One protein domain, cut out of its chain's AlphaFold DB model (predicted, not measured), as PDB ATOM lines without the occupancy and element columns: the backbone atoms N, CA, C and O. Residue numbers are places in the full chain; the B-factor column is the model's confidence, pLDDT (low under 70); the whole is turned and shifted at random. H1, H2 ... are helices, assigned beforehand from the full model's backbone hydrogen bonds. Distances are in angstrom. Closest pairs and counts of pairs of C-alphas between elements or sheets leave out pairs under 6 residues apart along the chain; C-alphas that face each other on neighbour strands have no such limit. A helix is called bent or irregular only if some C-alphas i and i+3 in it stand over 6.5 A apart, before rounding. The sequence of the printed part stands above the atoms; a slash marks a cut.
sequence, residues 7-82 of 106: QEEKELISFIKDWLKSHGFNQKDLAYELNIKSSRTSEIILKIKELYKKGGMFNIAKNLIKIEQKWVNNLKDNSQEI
ATOM      1  N   GLN A   7     122.503 204.530 122.406       85.06
ATOM      2  CA  GLN A   7     122.075 205.283 121.231       85.06
ATOM      3  C   GLN A   7     120.621 204.959 120.869       85.06
ATOM      4  O   GLN A   7     119.802 205.870 120.802       85.06
ATOM      5  N   GLU A   8     120.287 203.672 120.742       83.56
ATOM      6  CA  GLU A   8     118.918 203.214 120.467       83.56
ATOM      7  C   GLU A   8     117.941 203.721 121.532       83.56
ATOM      8  O   GLU A   8     116.850 204.173 121.212       83.56
ATOM      9  N   GLU A   9     118.341 203.714 122.805       83.81
ATOM     10  CA  GLU A   9     117.547 204.268 123.900       83.81
ATOM     11  C   GLU A   9     117.251 205.759 123.711       83.81
ATOM     12  O   GLU A   9     116.104 206.182 123.858       83.81
ATOM     13  N   LYS A  10     118.268 206.560 123.372       87.31
ATOM     14  CA  LYS A  10     118.099 207.997 123.131       87.31
ATOM     15  C   LYS A  10     117.186 208.264 121.941       87.31
ATOM     16  O   LYS A  10     116.303 209.112 122.054       87.31
ATOM     17  N   GLU A  11     117.378 207.546 120.838       89.69
ATOM     18  CA  GLU A  11     116.533 207.685 119.650       89.69
ATOM     19  C   GLU A  11     115.089 207.299 119.951       89.69
ATOM     20  O   GLU A  11     114.168 208.025 119.593       89.69
ATOM     21  N   LEU A  12     114.884 206.222 120.706       86.62
ATOM     22  CA  LEU A  12     113.556 205.753 121.074       86.62
ATOM     23  C   LEU A  12     112.846 206.735 122.015       86.62
ATOM     24  O   LEU A  12     111.658 206.998 121.851       86.62
ATOM     25  N   ILE A  13     113.570 207.349 122.955       86.44
ATOM     26  CA  ILE A  13     113.033 208.433 123.790       86.44
ATOM     27  C   ILE A  13     112.689 209.664 122.945       86.44
ATOM     28  O   ILE A  13     111.662 210.292 123.201       86.44
ATOM     29  N   SER A  14     113.534 210.037 121.976       90.38
ATOM     30  CA  SER A  14     113.254 211.172 121.088       90.38
ATOM     31  C   SER A  14     111.998 210.908 120.268       90.38
ATOM     32  O   SER A  14     111.066 211.702 120.312       90.38
ATOM     33  N   PHE A  15     111.926 209.731 119.644       90.56
ATOM     34  CA  PHE A  15     110.767 209.278 118.889       90.56
ATOM     35  C   PHE A  15     109.491 209.333 119.729       90.56
ATOM     36  O   PHE A  15     108.497 209.901 119.299       90.56
ATOM     37  N   ILE A  16     109.517 208.810 120.957       87.12
ATOM     38  CA  ILE A  16     108.347 208.827 121.841       87.12
ATOM     39  C   ILE A  16     107.942 210.252 122.211       87.12
ATOM     40  O   ILE A  16     106.753 210.545 122.278       87.12
ATOM     41  N   LYS A  17     108.901 211.150 122.459       88.31
ATOM     42  CA  LYS A  17     108.589 212.557 122.742       88.31
ATOM     43  C   LYS A  17     107.919 213.230 121.551       88.31
ATOM     44  O   LYS A  17     106.953 213.962 121.754       88.31
ATOM     45  N   ASP A  18     108.427 212.995 120.349       90.62
ATOM     46  CA  ASP A  18     107.886 213.590 119.129       90.62
ATOM     47  C   ASP A  18     106.520 212.991 118.784       90.62
ATOM     48  O   ASP A  18     105.588 213.729 118.474       90.62
ATOM     49  N   TRP A  19     106.355 211.682 118.968       89.44
ATOM     50  CA  TRP A  19     105.078 210.980 118.852       89.44
ATOM     51  C   TRP A  19     104.035 211.542 119.827       89.44
ATOM     52  O   TRP A  19     102.955 211.950 119.407       89.44
ATOM     53  N   LEU A  20     104.376 211.686 121.113       87.69
ATOM     54  CA  LEU A  20     103.485 212.297 122.106       87.69
ATOM     55  C   LEU A  20     103.074 213.720 121.713       87.69
ATOM     56  O   LEU A  20     101.886 214.037 121.730       87.69
ATOM     57  N   LYS A  21     104.036 214.556 121.299       89.25
ATOM     58  CA  LYS A  21     103.755 215.921 120.829       89.25
ATOM     59  C   LYS A  21     102.834 215.932 119.612       89.25
ATOM     60  O   LYS A  21     101.917 216.743 119.573       89.25
ATOM     61  N   SER A  22     103.065 215.038 118.650       87.75
ATOM     62  CA  SER A  22     102.264 214.933 117.425       87.75
ATOM     63  C   SER A  22     100.804 214.587 117.713       87.75
ATOM     64  O   SER A  22      99.923 215.006 116.968       87.75
ATOM     65  N   HIS A  23     100.541 213.844 118.787       83.44
ATOM     66  CA  HIS A  23      99.188 213.473 119.201       83.44
ATOM     67  C   HIS A  23      98.591 214.393 120.279       83.44
ATOM     68  O   HIS A  23      97.460 214.173 120.701       83.44
ATOM     69  N   GLY A  24      99.318 215.420 120.736       85.25
ATOM     70  CA  GLY A  24      98.866 216.313 121.810       85.25
ATOM     71  C   GLY A  24      98.908 215.699 123.218       85.25
ATOM     72  O   GLY A  24      98.350 216.277 124.148       85.25
ATOM     73  N   PHE A  25      99.576 214.557 123.392       87.44
ATOM     74  CA  PHE A  25      99.723 213.871 124.677       87.44
ATOM     75  C   PHE A  25     101.033 214.231 125.383       87.44
ATOM     76  O   PHE A  25     101.980 214.767 124.804       87.44
ATOM     77  N   ASN A  26     101.104 213.912 126.673       86.94
ATOM     78  CA  ASN A  26     102.271 214.150 127.511       86.94
ATOM     79  C   ASN A  26     102.782 212.860 128.188       86.94
ATOM     80  O   ASN A  26     102.245 211.763 128.037       86.94
ATOM     81  N   GLN A  27     103.869 212.986 128.956       84.19
ATOM     82  CA  GLN A  27     104.502 211.853 129.641       84.19
ATOM     83  C   GLN A  27     103.598 211.184 130.690       84.19
ATOM     84  O   GLN A  27     103.768 209.998 130.956       84.19
ATOM     85  N   LYS A  28     102.649 211.915 131.293       85.88
ATOM     86  CA  LYS A  28     101.663 211.352 132.230       85.88
ATOM     87  C   LYS A  28     100.654 210.472 131.506       85.88
ATOM     88  O   LYS A  28     100.331 209.413 132.031       85.88
ATOM     89  N   ASP A  29     100.222 210.862 130.311       86.00
ATOM     90  CA  ASP A  29      99.289 210.064 129.506       86.00
ATOM     91  C   ASP A  29      99.948 208.754 129.068       86.00
ATOM     92  O   ASP A  29      99.394 207.671 129.247       86.00
ATOM     93  N   LEU A  30     101.200 208.835 128.607       87.19
ATOM     94  CA  LEU A  30     101.986 207.641 128.312       87.19
ATOM     95  C   LEU A  30     102.172 206.756 129.548       87.19
ATOM     96  O   LEU A  30     102.108 205.533 129.458       87.19
ATOM     97  N   ALA A  31     102.420 207.367 130.707       87.75
ATOM     98  CA  ALA A  31     102.592 206.647 131.959       87.75
ATOM     99  C   ALA A  31     101.311 205.926 132.398       87.75
ATOM    100  O   ALA A  31     101.369 204.773 132.828       87.75
ATOM    101  N   TYR A  32     100.160 206.571 132.223       86.75
ATOM    102  CA  TYR A  32      98.855 205.972 132.457       86.75
ATOM    103  C   TYR A  32      98.631 204.754 131.551       86.75
ATOM    104  O   TYR A  32      98.306 203.669 132.032       86.75
ATOM    105  N   GLU A  33      98.912 204.889 130.256       86.69
ATOM    106  CA  GLU A  33      98.738 203.811 129.278       86.69
ATOM    107  C   GLU A  33      99.706 202.637 129.474       86.69
ATOM    108  O   GLU A  33      99.338 201.471 129.318       86.69
ATOM    109  N   LEU A  34     100.943 202.929 129.878       85.38
ATOM    110  CA  LEU A  34     101.933 201.921 130.259       85.38
ATOM    111  C   LEU A  34     101.677 201.318 131.652       85.38
ATOM    112  O   LEU A  34     102.428 200.426 132.072       85.38
ATOM    113  N   ASN A  35     100.627 201.772 132.349       83.88
ATOM    114  CA  ASN A  35     100.245 201.374 133.701       83.88
ATOM    115  C   ASN A  35     101.418 201.483 134.695       83.88
ATOM    116  O   ASN A  35     101.712 200.564 135.466       83.88
ATOM    117  N   ILE A  36     102.149 202.595 134.619       87.44
ATOM    118  CA  ILE A  36     103.247 202.922 135.527       87.44
ATOM    119  C   ILE A  36     102.808 204.032 136.484       87.44
ATOM    120  O   ILE A  36     102.161 205.003 136.103       87.44
ATOM    121  N   LYS A  37     103.179 203.890 137.761       79.00
ATOM    122  CA  LYS A  37     102.773 204.821 138.829       79.00
ATOM    123  C   LYS A  37     103.420 206.200 138.703       79.00
ATOM    124  O   LYS A  37     102.960 207.153 139.325       79.00
ATOM    125  N   SER A  38     104.513 206.301 137.949       79.56
ATOM    126  CA  SER A  38     105.286 207.524 137.803       79.56
ATOM    127  C   SER A  38     105.380 207.941 136.344       79.56
ATOM    128  O   SER A  38     105.762 207.160 135.480       79.56
ATOM    129  N   SER A  39     105.116 209.220 136.101       82.00
ATOM    130  CA  SER A  39     105.335 209.884 134.816       82.00
ATOM    131  C   SER A  39     106.776 210.339 134.600       82.00
ATOM    132  O   SER A  39     107.073 211.012 133.616       82.00
ATOM    133  N   ARG A  40     107.690 209.995 135.518       84.12
ATOM    134  CA  ARG A  40     109.112 210.302 135.368       84.12
ATOM    135  C   ARG A  40     109.663 209.574 134.149       84.12
ATOM    136  O   ARG A  40     109.506 208.362 134.018       84.12
ATOM    137  N   THR A  41     110.417 210.293 133.323       80.75
ATOM    138  CA  THR A  41     111.101 209.732 132.149       80.75
ATOM    139  C   THR A  41     111.898 208.470 132.489       80.75
ATOM    140  O   THR A  41     111.849 207.506 131.739       80.75
ATOM    141  N   SER A  42     112.579 208.430 133.641       82.56
ATOM    142  CA  SER A  42     113.348 207.258 134.081       82.56
ATOM    143  C   SER A  42     112.498 205.990 134.221       82.56
ATOM    144  O   SER A  42     112.952 204.910 133.864       82.56
ATOM    145  N   GLU A  43     111.257 206.116 134.689       86.31
ATOM    146  CA  GLU A  43     110.331 204.990 134.873       86.31
ATOM    147  C   GLU A  43     109.756 204.522 133.532       86.31
ATOM    148  O   GLU A  43     109.701 203.323 133.260       86.31
ATOM    149  N   ILE A  44     109.432 205.469 132.644       85.44
ATOM    150  CA  ILE A  44     109.044 205.179 131.255       85.44
ATOM    151  C   ILE A  44     110.164 204.399 130.551       85.44
ATOM    152  O   ILE A  44     109.919 203.358 129.943       85.44
ATOM    153  N   ILE A  45     111.410 204.858 130.684       84.88
ATOM    154  CA  ILE A  45     112.592 204.200 130.116       84.88
ATOM    155  C   ILE A  45     112.754 202.785 130.674       84.88
ATOM    156  O   ILE A  45     112.997 201.848 129.912       84.88
ATOM    157  N   LEU A  46     112.626 202.607 131.992       86.56
ATOM    158  CA  LEU A  46     112.716 201.287 132.619       86.56
ATOM    159  C   LEU A  46     111.655 200.340 132.059       86.56
ATOM    160  O   LEU A  46     111.995 199.230 131.645       86.56
ATOM    161  N   LYS A  47     110.406 200.799 131.945       88.12
ATOM    162  CA  LYS A  47     109.312 200.006 131.376       88.12
ATOM    163  C   LYS A  47     109.592 199.591 129.935       88.12
ATOM    164  O   LYS A  47     109.373 198.442 129.557       88.12
ATOM    165  N   ILE A  48     110.125 200.501 129.133       85.88
ATOM    166  CA  ILE A  48     110.498 200.234 127.743       85.88
ATOM    167  C   ILE A  48     111.644 199.228 127.650       85.88
ATOM    168  O   ILE A  48     111.590 198.311 126.830       85.88
ATOM    169  N   LYS A  49     112.646 199.323 128.530       86.81
ATOM    170  CA  LYS A  49     113.712 198.317 128.639       86.81
ATOM    171  C   LYS A  49     113.160 196.949 129.025       86.81
ATOM    172  O   LYS A  49     113.628 195.940 128.501       86.81
ATOM    173  N   GLU A  50     112.166 196.883 129.911       88.19
ATOM    174  CA  GLU A  50     111.478 195.626 130.224       88.19
ATOM    175  C   GLU A  50     110.729 195.064 129.011       88.19
ATOM    176  O   GLU A  50     110.827 193.867 128.732       88.19
ATOM    177  N   LEU A  51     110.014 195.912 128.265       87.50
ATOM    178  CA  LEU A  51     109.329 195.508 127.034       87.50
ATOM    179  C   LEU A  51     110.324 194.964 126.003       87.50
ATOM    180  O   LEU A  51     110.064 193.908 125.420       87.50
ATOM    181  N   TYR A  52     111.477 195.618 125.850       87.00
ATOM    182  CA  TYR A  52     112.558 195.164 124.979       87.00
ATOM    183  C   TYR A  52     113.142 193.821 125.422       87.00
ATOM    184  O   TYR A  52     113.352 192.932 124.604       87.00
ATOM    185  N   LYS A  53     113.366 193.609 126.722       86.12
ATOM    186  CA  LYS A  53     113.858 192.314 127.222       86.12
ATOM    187  C   LYS A  53     112.883 191.166 126.952       86.12
ATOM    188  O   LYS A  53     113.326 190.041 126.758       86.12
ATOM    189  N   LYS A  54     111.574 191.441 126.950       86.44
ATOM    190  CA  LYS A  54     110.528 190.425 126.746       86.44
ATOM    191  C   LYS A  54     110.325 190.020 125.284       86.44
ATOM    192  O   LYS A  54     109.882 188.906 125.040       86.44
ATOM    193  N   GLY A  55     110.612 190.896 124.322       83.38
ATOM    194  CA  GLY A  55     110.350 190.599 122.906       83.38
ATOM    195  C   GLY A  55     110.977 191.576 121.917       83.38
ATOM    196  O   GLY A  55     110.459 191.765 120.819       83.38
ATOM    197  N   GLY A  56     112.062 192.234 122.320       87.75
ATOM    198  CA  GLY A  56     112.799 193.204 121.521       87.75
ATOM    199  C   GLY A  56     111.974 194.427 121.124       87.75
ATOM    200  O   GLY A  56     110.985 194.799 121.764       87.75
ATOM    201  N   MET A  57     112.393 195.038 120.017       85.06
ATOM    202  CA  MET A  57     111.760 196.225 119.442       85.06
ATOM    203  C   MET A  57     110.305 195.968 119.027       85.06
ATOM    204  O   MET A  57     109.449 196.835 119.190       85.06
ATOM    205  N   PHE A  58     109.996 194.751 118.571       88.19
ATOM    206  CA  PHE A  58     108.639 194.368 118.184       88.19
ATOM    207  C   PHE A  58     107.649 194.520 119.342       88.19
ATOM    208  O   PHE A  58     106.548 195.035 119.160       88.19
ATOM    209  N   ASN A  59     108.040 194.112 120.552       90.19
ATOM    210  CA  ASN A  59     107.163 194.230 121.710       90.19
ATOM    211  C   ASN A  59     106.945 195.694 122.123       90.19
ATOM    212  O   ASN A  59     105.837 196.045 122.525       90.19
ATOM    213  N   ILE A  60     107.955 196.560 121.976       88.88
ATOM    214  CA  ILE A  60     107.786 198.011 122.162       88.88
ATOM    215  C   ILE A  60     106.770 198.542 121.147       88.88
ATOM    216  O   ILE A  60     105.754 199.105 121.548       88.88
ATOM    217  N   ALA A  61     106.999 198.302 119.853       89.69
ATOM    218  CA  ALA A  61     106.129 198.779 118.780       89.69
ATOM    219  C   ALA A  61     104.684 198.294 118.958       89.69
ATOM    220  O   ALA A  61     103.749 199.083 118.891       89.69
ATOM    221  N   LYS A  62     104.487 197.013 119.293       90.81
ATOM    222  CA  LYS A  62     103.162 196.441 119.564       90.81
ATOM    223  C   LYS A  62     102.438 197.145 120.714       90.81
ATOM    224  O   LYS A  62     101.219 197.287 120.658       90.81
ATOM    225  N   ASN A  63     103.154 197.554 121.763       90.94
ATOM    226  CA  ASN A  63     102.551 198.311 122.861       90.94
ATOM    227  C   ASN A  63     102.213 199.738 122.425       90.94
ATOM    228  O   ASN A  63     101.089 200.164 122.660       90.94
ATOM    229  N   LEU A  64     103.119 200.435 121.733       89.19
ATOM    230  CA  LEU A  64     102.857 201.787 121.223       89.19
ATOM    231  C   LEU A  64     101.654 201.817 120.267       89.19
ATOM    232  O   LEU A  64     100.755 202.625 120.457       89.19
ATOM    233  N   ILE A  65     101.561 200.867 119.330       89.06
ATOM    234  CA  ILE A  65     100.421 200.749 118.403       89.06
ATOM    235  C   ILE A  65      99.109 200.522 119.162       89.06
ATOM    236  O   ILE A  65      98.092 201.118 118.824       89.06
ATOM    237  N   LYS A  66      99.106 199.683 120.207       90.38
ATOM    238  CA  LYS A  66      97.906 199.475 121.035       90.38
ATOM    239  C   LYS A  66      97.467 200.750 121.748       90.38
ATOM    240  O   LYS A  66      96.270 200.986 121.878       90.38
ATOM    241  N   ILE A  67      98.426 201.530 122.233       89.00
ATOM    242  CA  ILE A  67      98.166 202.814 122.881       89.00
ATOM    243  C   ILE A  67      97.577 203.793 121.864       89.00
ATOM    244  O   ILE A  67      96.533 204.382 122.119       89.00
ATOM    245  N   GLU A  68      98.169 203.882 120.674       88.06
ATOM    246  CA  GLU A  68      97.656 204.736 119.603       88.06
ATOM    247  C   GLU A  68      96.233 204.350 119.194       88.06
ATOM    248  O   GLU A  68      95.350 205.200 119.111       88.06
ATOM    249  N   GLN A  69      95.971 203.052 119.020       88.19
ATOM    250  CA  GLN A  69      94.633 202.543 118.725       88.19
ATOM    251  C   GLN A  69      93.627 202.912 119.815       88.19
ATOM    252  O   GLN A  69      92.506 203.303 119.498       88.19
ATOM    253  N   LYS A  70      94.009 202.822 121.094       87.81
ATOM    254  CA  LYS A  70      93.153 203.280 122.191       87.81
ATOM    255  C   LYS A  70      92.888 204.773 122.113       87.81
ATOM    256  O   LYS A  70      91.747 205.164 122.310       87.81
ATOM    257  N   TRP A  71      93.890 205.604 121.846       86.44
ATOM    258  CA  TRP A  71      93.690 207.049 121.737       86.44
ATOM    259  C   TRP A  71      92.756 207.401 120.583       86.44
ATOM    260  O   TRP A  71      91.795 208.138 120.782       86.44
ATOM    261  N   VAL A  72      92.965 206.805 119.408       82.94
ATOM    262  CA  VAL A  72      92.090 206.985 118.241       82.94
ATOM    263  C   VAL A  72      90.667 206.502 118.529       82.94
ATOM    264  O   VAL A  72      89.707 207.162 118.137       82.94
ATOM    265  N   ASN A  73      90.505 205.379 119.232       81.50
ATOM    266  CA  ASN A  73      89.186 204.867 119.595       81.50
ATOM    267  C   ASN A  73      88.503 205.724 120.667       81.50
ATOM    268  O   ASN A  73      87.324 206.006 120.517       81.50
ATOM    269  N   ASN A  74      89.222 206.211 121.685       74.81
ATOM    270  CA  ASN A  74      88.673 207.136 122.685       74.81
ATOM    271  C   ASN A  74      88.294 208.494 122.068       74.81
ATOM    272  O   ASN A  74      87.299 209.089 122.461       74.81
ATOM    273  N   LEU A  75      89.041 208.982 121.070       66.75
ATOM    274  CA  LEU A  75      88.654 210.168 120.294       66.75
ATOM    275  C   LEU A  75      87.364 209.927 119.490       66.75
ATOM    276  O   LEU A  75      86.537 210.831 119.360       66.75
ATOM    277  N   LYS A  76      87.176 208.708 118.968       59.50
ATOM    278  CA  LYS A  76      85.939 208.290 118.287       59.50
ATOM    279  C   LYS A  76      84.760 208.133 119.252       59.50
ATOM    280  O   LYS A  76      83.653 208.526 118.912       59.50
ATOM    281  N   ASP A  77      85.002 207.628 120.456       54.38
ATOM    282  CA  ASP A  77      83.978 207.481 121.497       54.38
ATOM    283  C   ASP A  77      83.521 208.858 122.017       54.38
ATOM    284  O   ASP A  77      82.332 209.163 122.056       54.38
ATOM    285  N   ASN A  78      84.463 209.782 122.242       49.72
ATOM    286  CA  ASN A  78      84.151 211.178 122.580       49.72
ATOM    287  C   ASN A  78      83.485 211.963 121.435       49.72
ATOM    288  O   ASN A  78      82.878 213.002 121.684       49.72
ATOM    289  N   SER A  79      83.576 211.499 120.184       49.41
ATOM    290  CA  SER A  79      82.780 212.063 119.080       49.41
ATOM    291  C   SER A  79      81.398 211.420 118.949       49.41
ATOM    292  O   SER A  79      80.519 212.031 118.343       49.41
ATOM    293  N   GLN A  80      81.153 210.262 119.573       46.47
ATOM    294  CA  GLN A  80      79.801 209.718 119.754       46.47
ATOM    295  C   GLN A  80      79.060 210.360 120.940       46.47
ATOM    296  O   GLN A  80      77.830 210.345 120.962       46.47
ATOM    297  N   GLU A  81      79.772 211.025 121.856       41.81
ATOM    298  CA  GLU A  81      79.187 211.904 122.880       41.81
ATOM    299  C   GLU A  81      78.997 213.369 122.451       41.81
ATOM    300  O   GLU A  81      78.596 214.202 123.264       41.81
ATOM    301  N   ILE A  82      79.110 213.697 121.156       46.06
ATOM    302  CA  ILE A  82      78.319 214.820 120.636       46.06
ATOM    303  C   ILE A  82      76.898 214.292 120.447       46.06
ATOM    304  O   ILE A  82      76.433 214.011 119.342       46.06
TER     305      ILE A  82
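What this domain is: This is residues 7 to 82 of the 106 residues of an uncharacterized protein of Prochlorococcus marinus str. GP2 (UniProt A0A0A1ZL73). What does the model look like? Two helical rods, H1 and H3b, run the same way side by side over part of their length, and H2 and H3a cross over one side of them, reaching from one rod toward the other. H3a and H3b are the arms of one bent helix, H3, which makes a corner, and residues 73 to 82 stick out at the far end of H3b. How is it made up? The printed part has 76 residues, with helices H1, H2 and H3 in that order, no named strand, and the class all helix. How large is it? It is compact, with a radius of gyration of the C-alphas of 13.0 A, yet elongated, spanning 44 by 22 by 22 A.

How they stand to each other: What is near H1? H1, residues 7 to 22, is close to but not clearly touching H2, residues 27 to 33: the closest C-alphas, of Leu 20 and Gln 27, are 7.6 A apart, and the lines stand about perpendicular at 89 degrees. What happens in H3? H3, residues 41 to 80, was assigned by its hydrogen bonds as one helix, but is bent: C-alphas 54 and 57 are 9.4 A apart. Its arms H3a, residues 41 to 54, and H3b, residues 57 to 80, touch, closest at the C-alphas of Leu 51 and Ile 60, 5.7 A, and run opposite ways at a steep tilt of 62 degrees. Are the backbones well formed? Every O i to N i+4 pair is within hydrogen-bond range in H1, H2, H3a and H3b.

Where its parts are: Where does H1 run? It starts at C-alpha 7, (122.075, 205.283, 121.231), and is 22.4 A long. How long are the arms? H3a is 20.1 A and H3b 34.7 A, ending at C-alpha 80, (79.801, 209.718, 119.754).

The domain as a whole: Is it unbroken? The printed part has no cut, and no link is long. Where is confidence low? Residues 75 to 82 are under 70.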